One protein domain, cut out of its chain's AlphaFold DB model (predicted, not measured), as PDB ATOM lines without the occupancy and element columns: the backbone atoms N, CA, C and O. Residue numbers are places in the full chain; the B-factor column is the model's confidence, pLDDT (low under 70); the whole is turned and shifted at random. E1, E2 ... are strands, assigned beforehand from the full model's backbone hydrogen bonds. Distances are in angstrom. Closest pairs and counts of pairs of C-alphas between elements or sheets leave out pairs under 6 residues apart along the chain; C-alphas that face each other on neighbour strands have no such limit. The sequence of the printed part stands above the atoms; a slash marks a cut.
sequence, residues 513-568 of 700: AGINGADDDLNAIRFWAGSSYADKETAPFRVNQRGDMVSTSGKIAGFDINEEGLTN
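This is residues 513 to 568 of the 700 residues of an uncharacterized protein of Pedobacter sp. SG918 (UniProt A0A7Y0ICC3). Two small antiparallel sheets stand end to end, a larger one of four strands, E1 to E4, and a smaller one of three, E5 to E7, joined by the two residues between E4 and E5. The larger sheet is a little-twisted slab, the long link of residues 530 to 540 loops over one of its faces, and the smaller sheet sits off beyond E4. The printed part has 56 residues, with no named helix and seven named strands in the order E1 to E7; the class is all strand, though under half of the residues, 26 of 56, are in named elements. The sheet orders are E1 - E2 - E3 - E4 and E5 - E6 - E7. The whole is only just compact, close to loose, with a radius of gyration of the C-alphas of 12.0 A, and elongated, spanning 38 by 21 by 17 A.

Find C-alpha 513 at (-45.355, -49.922, 23.262); from there E1 runs to residue 516, 9.9 A. E2, residues 525 to 529, is 10.6 A long, and E3, residues 541 to 544, is 10.5 A. E4 holds residues 549 to 551, ending at C-alpha 551 (-41.934, -43.804, 35.042). In the smaller sheet look for E5 at residues 554 to 556, E6 at 559 to 562, 9.7 A long, and E7 at 565 to 567, where C-alpha 567 is at (-32.969, -45.349, 44.703).

Begin with E1 to E4, a meander, each strand the antiparallel neighbour of the one before, with edge strands E1 and E4. In the hairpin of E1 and E2, at 170 degrees, look at N 516 and O 526, 2.9 A apart and within hydrogen-bond range. The hairpin of E2 and E3, at 173 degrees, has N 543 and O 527 in range at 2.8 A. The hairpin of E3 and E4, at 163 degrees, has N 542 and O 550 in range at 2.9 A. E5, E6 and E7 make a second meander: N 561 and O 554 are in range at 2.8 A in the hairpin of E5 and E6, and N 567 and O 560 at 2.9 A in that of E6 and E7. E4 and E5 meet only through their link. E3 and E5 are only just apart, their closest C-alphas 8.2 A apart.

The two C-alphas farthest apart are those of Asp 520 and Asn 568, at 38.0 A. The link from E2 to E3, 11 residues, is long. The printed part has no cut. The mean pLDDT of the printed part is 87.3, and no printed residue is under 70.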
ATOM      1  N   ALA A 513     -45.725 -51.337  23.294       89.94
ATOM      2  CA  ALA A 513     -45.355 -49.922  23.262       89.94
ATOM      3  C   ALA A 513     -46.016 -49.200  22.079       89.94
ATOM      4  O   ALA A 513     -46.490 -49.848  21.144       89.94
ATOM      5  N   GLY A 514     -45.988 -47.867  22.063       91.50
ATOM      6  CA  GLY A 514     -46.417 -47.121  20.880       91.50
ATOM      7  C   GLY A 514     -46.452 -45.597  21.001       91.50
ATOM      8  O   GLY A 514     -46.040 -45.012  22.006       91.50
ATOM      9  N   ILE A 515     -46.950 -44.973  19.927       90.69
ATOM     10  CA  ILE A 515     -47.208 -43.538  19.769       90.69
ATOM     11  C   ILE A 515     -48.689 -43.345  19.420       90.69
ATOM     12  O   ILE A 515     -49.158 -43.928  18.451       90.69
ATOM     13  N   ASN A 516     -49.432 -42.532  20.168       86.88
ATOM     14  CA  ASN A 516     -50.884 -42.385  20.012       86.88
ATOM     15  C   ASN A 516     -51.288 -40.972  19.558       86.88
ATOM     16  O   ASN A 516     -51.141 -39.999  20.299       86.88
ATOM     17  N   GLY A 517     -51.865 -40.875  18.359       82.94
ATOM     18  CA  GLY A 517     -52.467 -39.661  17.805       82.94
ATOM     19  C   GLY A 517     -54.000 -39.668  17.755       82.94
ATOM     20  O   GLY A 517     -54.563 -38.748  17.173       82.94
ATOM     21  N   ALA A 518     -54.668 -40.688  18.310       77.75
ATOM     22  CA  ALA A 518     -56.112 -40.896  18.154       77.75
ATOM     23  C   ALA A 518     -56.976 -40.045  19.103       77.75
ATOM     24  O   ALA A 518     -58.083 -39.655  18.743       77.75
ATOM     25  N   ASP A 519     -56.472 -39.752  20.301       79.00
ATOM     26  CA  ASP A 519     -57.219 -39.026  21.334       79.00
ATOM     27  C   ASP A 519     -56.916 -37.515  21.286       79.00
ATOM     28  O   ASP A 519     -55.791 -37.128  20.975       79.00
ATOM     29  N   ASP A 520     -57.872 -36.646  21.632       77.88
ATOM     30  CA  ASP A 520     -57.703 -35.170  21.653       77.88
ATOM     31  C   ASP A 520     -57.725 -34.578  23.082       77.88
ATOM     32  O   ASP A 520     -57.866 -33.376  23.292       77.88
ATOM     33  N   ASP A 521     -57.579 -35.427  24.105       85.56
ATOM     34  CA  ASP A 521     -57.499 -34.996  25.507       85.56
ATOM     35  C   ASP A 521     -56.065 -34.558  25.871       85.56
ATOM     36  O   ASP A 521     -55.070 -35.144  25.433       85.56
ATOM     37  N   LEU A 522     -55.946 -33.543  26.729       86.62
ATOM     38  CA  LEU A 522     -54.677 -33.101  27.310       86.62
ATOM     39  C   LEU A 522     -54.030 -34.160  28.219       86.62
ATOM     40  O   LEU A 522     -52.816 -34.138  28.409       86.62
ATOM     41  N   ASN A 523     -54.814 -35.071  28.786       88.44
ATOM     42  CA  ASN A 523     -54.322 -36.170  29.611       88.44
ATOM     43  C   ASN A 523     -54.046 -37.444  28.803       88.44
ATOM     44  O   ASN A 523     -53.497 -38.388  29.361       88.44
ATOM     45  N   ALA A 524     -54.379 -37.472  27.507       90.44
ATOM     46  CA  ALA A 524     -54.176 -38.651  26.678       90.44
ATOM     47  C   ALA A 524     -52.695 -39.036  26.601       90.44
ATOM     48  O   ALA A 524     -51.832 -38.191  26.332       90.44
ATOM     49  N   ILE A 525     -52.403 -40.322  26.788       93.81
ATOM     50  CA  ILE A 525     -51.051 -40.860  26.639       93.81
ATOM     51  C   ILE A 525     -50.646 -40.845  25.169       93.81
ATOM     52  O   ILE A 525     -51.326 -41.432  24.328       93.81
ATOM     53  N   ARG A 526     -49.528 -40.172  24.871       92.00
ATOM     54  CA  ARG A 526     -48.943 -40.011  23.531       92.00
ATOM     55  C   ARG A 526     -47.812 -40.969  23.251       92.00
ATOM     56  O   ARG A 526     -47.685 -41.402  22.116       92.00
ATOM     57  N   PHE A 527     -47.022 -41.297  24.264       93.75
ATOM     58  CA  PHE A 527     -45.922 -42.250  24.169       93.75
ATOM     59  C   PHE A 527     -46.013 -43.199  25.353       93.75
ATOM     60  O   PHE A 527     -46.140 -42.725  26.480       93.75
ATOM     61  N   TRP A 528     -45.949 -44.509  25.123       94.25
ATOM     62  CA  TRP A 528     -45.946 -45.491  26.211       94.25
ATOM     63  C   TRP A 528     -45.088 -46.712  25.895       94.25
ATOM     64  O   TRP A 528     -44.852 -47.039  24.729       94.25
ATOM     65  N   ALA A 529     -44.635 -47.387  26.951       92.19
ATOM     66  CA  ALA A 529     -43.935 -48.661  26.876       92.19
ATOM     67  C   ALA A 529     -44.209 -49.533  28.113       92.19
ATOM     68  O   ALA A 529     -44.334 -49.031  29.232       92.19
ATOM     69  N   GLY A 530     -44.261 -50.848  27.893       88.88
ATOM     70  CA  GLY A 530     -44.490 -51.879  28.908       88.88
ATOM     71  C   GLY A 530     -45.946 -52.333  29.056       88.88
ATOM     72  O   GLY A 530     -46.258 -53.005  30.035       88.88
ATOM     73  N   SER A 531     -46.852 -51.968  28.138       89.25
ATOM     74  CA  SER A 531     -48.275 -52.367  28.169       89.25
ATOM     75  C   SER A 531     -48.938 -52.281  26.785       89.25
ATOM     76  O   SER A 531     -48.407 -51.638  25.876       89.25
ATOM     77  N   SER A 532     -50.108 -52.915  26.643       89.44
ATOM     78  CA  SER A 532     -50.934 -52.889  25.427       89.44
ATOM     79  C   SER A 532     -51.484 -51.490  25.119       89.44
ATOM     80  O   SER A 532     -51.476 -50.611  25.984       89.44
ATOM     81  N   TYR A 533     -51.999 -51.259  23.902       88.38
ATOM     82  CA  TYR A 533     -52.691 -50.000  23.587       88.38
ATOM     83  C   TYR A 533     -53.919 -49.755  24.482       88.38
ATOM     84  O   TYR A 533     -54.208 -48.610  24.845       88.38
ATOM     85  N   ALA A 534     -54.625 -50.824  24.864       88.00
ATOM     86  CA  ALA A 534     -55.782 -50.746  25.751       88.00
ATOM     87  C   ALA A 534     -55.389 -50.293  27.170       88.00
ATOM     88  O   ALA A 534     -56.105 -49.498  27.774       88.00
ATOM     89  N   ASP A 535     -54.214 -50.713  27.649       89.94
ATOM     90  CA  ASP A 535     -53.735 -50.484  29.020       89.94
ATOM     91  C   ASP A 535     -52.676 -49.367  29.120       89.94
ATOM     92  O   ASP A 535     -51.950 -49.252  30.112       89.94
ATOM     93  N   LYS A 536     -52.567 -48.514  28.094       91.12
ATOM     94  CA  LYS A 536     -51.551 -47.446  28.003       91.12
ATOM     95  C   LYS A 536     -51.553 -46.471  29.189       91.12
ATOM     96  O   LYS A 536     -50.511 -45.921  29.540       91.12
ATOM     97  N   GLU A 537     -52.707 -46.283  29.831       92.06
ATOM     98  CA  GLU A 537     -52.886 -45.388  30.984       92.06
ATOM     99  C   GLU A 537     -52.147 -45.876  32.239       92.06
ATOM    100  O   GLU A 537     -51.764 -45.074  33.094       92.06
ATOM    101  N   THR A 538     -51.894 -47.184  32.334       92.00
ATOM    102  CA  THR A 538     -51.166 -47.827  33.438       92.00
ATOM    103  C   THR A 538     -49.755 -48.262  33.051       92.00
ATOM    104  O   THR A 538     -49.070 -48.890  33.855       92.00
ATOM    105  N   ALA A 539     -49.294 -47.923  31.844       92.31
ATOM    106  CA  ALA A 539     -47.987 -48.343  31.360       92.31
ATOM    107  C   ALA A 539     -46.845 -47.856  32.284       92.31
ATOM    108  O   ALA A 539     -46.867 -46.686  32.703       92.31
ATOM    109  N   PRO A 540     -45.834 -48.710  32.569       91.25
ATOM    110  CA  PRO A 540     -44.712 -48.363  33.441       91.25
ATOM    111  C   PRO A 540     -43.947 -47.123  32.995       91.25
ATOM    112  O   PRO A 540     -43.504 -46.353  33.839       91.25
ATOM    113  N   PHE A 541     -43.826 -46.906  31.684       93.06
ATOM    114  CA  PHE A 541     -43.330 -45.663  31.107       93.06
ATOM    115  C   PHE A 541     -44.412 -45.052  30.223       93.06
ATOM    116  O   PHE A 541     -44.875 -45.697  29.278       93.06
ATOM    117  N   ARG A 542     -44.795 -43.801  30.497       94.81
ATOM    118  CA  ARG A 542     -45.776 -43.077  29.683       94.81
ATOM    119  C   ARG A 542     -45.600 -41.567  29.727       94.81
ATOM    120  O   ARG A 542     -45.168 -41.011  30.733       94.81
ATOM    121  N   VAL A 543     -45.977 -40.913  28.632       95.81
ATOM    122  CA  VAL A 543     -45.964 -39.456  28.475       95.81
ATOM    123  C   VAL A 543     -47.317 -38.995  27.945       95.81
ATOM    124  O   VAL A 543     -47.771 -39.503  26.917       95.81
ATOM    125  N   ASN A 544     -47.963 -38.048  28.628       94.31
ATOM    126  CA  ASN A 544     -49.250 -37.488  28.198       94.31
ATOM    127  C   ASN A 544     -49.090 -36.356  27.159       94.31
ATOM    128  O   ASN A 544     -47.981 -35.920  26.848       94.31
ATOM    129  N   GLN A 545     -50.203 -35.840  26.631       91.44
ATOM    130  CA  GLN A 545     -50.215 -34.745  25.650       91.44
ATOM    131  C   GLN A 545     -49.620 -33.427  26.177       91.44
ATOM    132  O   GLN A 545     -49.121 -32.627  25.385       91.44
ATOM    133  N   ARG A 546     -49.635 -33.187  27.494       90.44
ATOM    134  CA  ARG A 546     -48.973 -32.026  28.121       90.44
ATOM    135  C   ARG A 546     -47.451 -32.180  28.201       90.44
ATOM    136  O   ARG A 546     -46.763 -31.188  28.429       90.44
ATOM    137  N   GLY A 547     -46.933 -33.391  27.988       88.06
ATOM    138  CA  GLY A 547     -45.522 -33.732  28.142       88.06
ATOM    139  C   GLY A 547     -45.150 -34.213  29.545       88.06
ATOM    140  O   GLY A 547     -43.962 -34.377  29.823       88.06
ATOM    141  N   ASP A 548     -46.128 -34.457  30.423       91.62
ATOM    142  CA  ASP A 548     -45.868 -35.039  31.738       91.62
ATOM    143  C   ASP A 548     -45.449 -36.498  31.561       91.62
ATOM    144  O   ASP A 548     -46.162 -37.292  30.941       91.62
ATOM    145  N   MET A 549     -44.292 -36.847  32.118       92.31
ATOM    146  CA  MET A 549     -43.737 -38.195  32.081       92.31
ATOM    147  C   MET A 549     -43.963 -38.897  33.418       92.31
ATOM    148  O   MET A 549     -43.601 -38.372  34.471       92.31
ATOM    149  N   VAL A 550     -44.475 -40.125  33.360       92.38
ATOM    150  CA  VAL A 550     -44.516 -41.055  34.490       92.38
ATOM    151  C   VAL A 550     -43.647 -42.260  34.162       92.38
ATOM    152  O   VAL A 550     -43.784 -42.863  33.097       92.38
ATOM    153  N   SER A 551     -42.757 -42.601  35.093       92.12
ATOM    154  CA  SER A 551     -41.934 -43.804  35.042       92.12
ATOM    155  C   SER A 551     -41.993 -44.495  36.398       92.12
ATOM    156  O   SER A 551     -41.585 -43.895  37.389       92.12
ATOM    157  N   THR A 552     -42.509 -45.719  36.454       90.19
ATOM    158  CA  THR A 552     -42.531 -46.558  37.668       90.19
ATOM    159  C   THR A 552     -41.489 -47.674  37.628       90.19
ATOM    160  O   THR A 552     -41.320 -48.405  38.597       90.19
ATOM    161  N   SER A 553     -40.766 -47.802  36.513       86.31
ATOM    162  CA  SER A 553     -39.665 -48.742  36.341       86.31
ATOM    163  C   SER A 553     -38.662 -48.183  35.337       86.31
ATOM    164  O   SER A 553     -39.046 -47.686  34.279       86.31
ATOM    165  N   GLY A 554     -37.370 -48.241  35.650       85.81
ATOM    166  CA  GLY A 554     -36.322 -47.813  34.726       85.81
ATOM    167  C   GLY A 554     -34.996 -47.526  35.414       85.81
ATOM    168  O   GLY A 554     -34.883 -47.612  36.631       85.81
ATOM    169  N   LYS A 555     -33.986 -47.157  34.623       84.25
ATOM    170  CA  LYS A 555     -32.671 -46.729  35.117       84.25
ATOM    171  C   LYS A 555     -32.296 -45.367  34.557       84.25
ATOM    172  O   LYS A 555     -32.345 -45.166  33.345       84.25
ATOM    173  N   ILE A 556     -31.845 -44.463  35.424       81.88
ATOM    174  CA  ILE A 556     -31.209 -43.199  35.037       81.88
ATOM    175  C   ILE A 556     -29.792 -43.202  35.602       81.88
ATOM    176  O   ILE A 556     -29.576 -42.970  36.790       81.88
ATOM    177  N   ALA A 557     -28.811 -43.463  34.735       80.56
ATOM    178  CA  ALA A 557     -27.422 -43.677  35.135       80.56
ATOM    179  C   ALA A 557     -27.313 -44.747  36.245       80.56
ATOM    180  O   ALA A 557     -27.607 -45.910  35.990       80.56
ATOM    181  N   GLY A 558     -26.890 -44.362  37.454       73.69
ATOM    182  CA  GLY A 558     -26.789 -45.252  38.618       73.69
ATOM    183  C   GLY A 558     -28.028 -45.285  39.520       73.69
ATOM    184  O   GLY A 558     -27.958 -45.889  40.583       73.69
ATOM    185  N   PHE A 559     -29.117 -44.605  39.146       79.75
ATOM    186  CA  PHE A 559     -30.366 -44.596  39.906       79.75
ATOM    187  C   PHE A 559     -31.385 -45.554  39.300       79.75
ATOM    188  O   PHE A 559     -31.627 -45.521  38.090       79.75
ATOM    189  N   ASP A 560     -32.011 -46.348  40.156       84.94
ATOM    190  CA  ASP A 560     -33.151 -47.193  39.830       84.94
ATOM    191  C   ASP A 560     -34.447 -46.425  40.109       84.94
ATOM    192  O   ASP A 560     -34.602 -45.785  41.151       84.94
ATOM    193  N   ILE A 561     -35.370 -46.460  39.150       88.94
ATOM    194  CA  ILE A 561     -36.737 -45.963  39.299       88.94
ATOM    195  C   ILE A 561     -37.611 -47.154  39.680       88.94
ATOM    196  O   ILE A 561     -37.624 -48.157  38.963       88.94
ATOM    197  N   ASN A 562     -38.362 -47.025  40.766       84.06
ATOM    198  CA  ASN A 562     -39.394 -47.972  41.172       84.06
ATOM    199  C   ASN A 562     -40.686 -47.220  41.552       84.06
ATOM    200  O   ASN A 562     -40.744 -45.991  41.470       84.06
ATOM    201  N   GLU A 563     -41.726 -47.947  41.956       81.00
ATOM    202  CA  GLU A 563     -43.018 -47.363  42.352       81.00
ATOM    203  C   GLU A 563     -42.926 -46.428  43.574       81.00
ATOM    204  O   GLU A 563     -43.766 -45.545  43.734       81.00
ATOM    205  N   GLU A 564     -41.894 -46.580  44.409       76.19
ATOM    206  CA  GLU A 564     -41.689 -45.812  45.643       76.19
ATOM    207  C   GLU A 564     -40.765 -44.594  45.455       76.19
ATOM    208  O   GLU A 564     -40.806 -43.652  46.253       76.19
ATOM    209  N   GLY A 565     -39.941 -44.563  44.400       77.69
ATOM    210  CA  GLY A 565     -39.098 -43.417  44.066       77.69
ATOM    211  C   GLY A 565     -37.799 -43.755  43.331       77.69
ATOM    212  O   GLY A 565     -37.685 -44.756  42.628       77.69
ATOM    213  N   LEU A 566     -36.812 -42.861  43.474       81.19
ATOM    214  CA  LEU A 566     -35.463 -43.012  42.922       81.19
ATOM    215  C   LEU A 566     -34.517 -43.549  44.000       81.19
ATOM    216  O   LEU A 566     -34.277 -42.865  44.997       81.19
ATOM    217  N   THR A 567     -33.938 -44.728  43.787       77.00
ATOM    218  CA  THR A 567     -32.969 -45.349  44.703       77.00
ATOM    219  C   THR A 567     -31.600 -45.506  44.041       77.00
ATOM    220  O   THR A 567     -31.470 -45.481  42.821       77.00
ATOM    221  N   ASN A 568     -30.539 -45.601  44.846       74.12
ATOM    222  CA  ASN A 568     -29.183 -45.883  44.372       74.12
ATOM    223  C   ASN A 568     -28.457 -46.717  45.431       74.12
ATOM    224  O   ASN A 568     -28.109 -46.217  46.499       74.12
TER     225      ASN A 568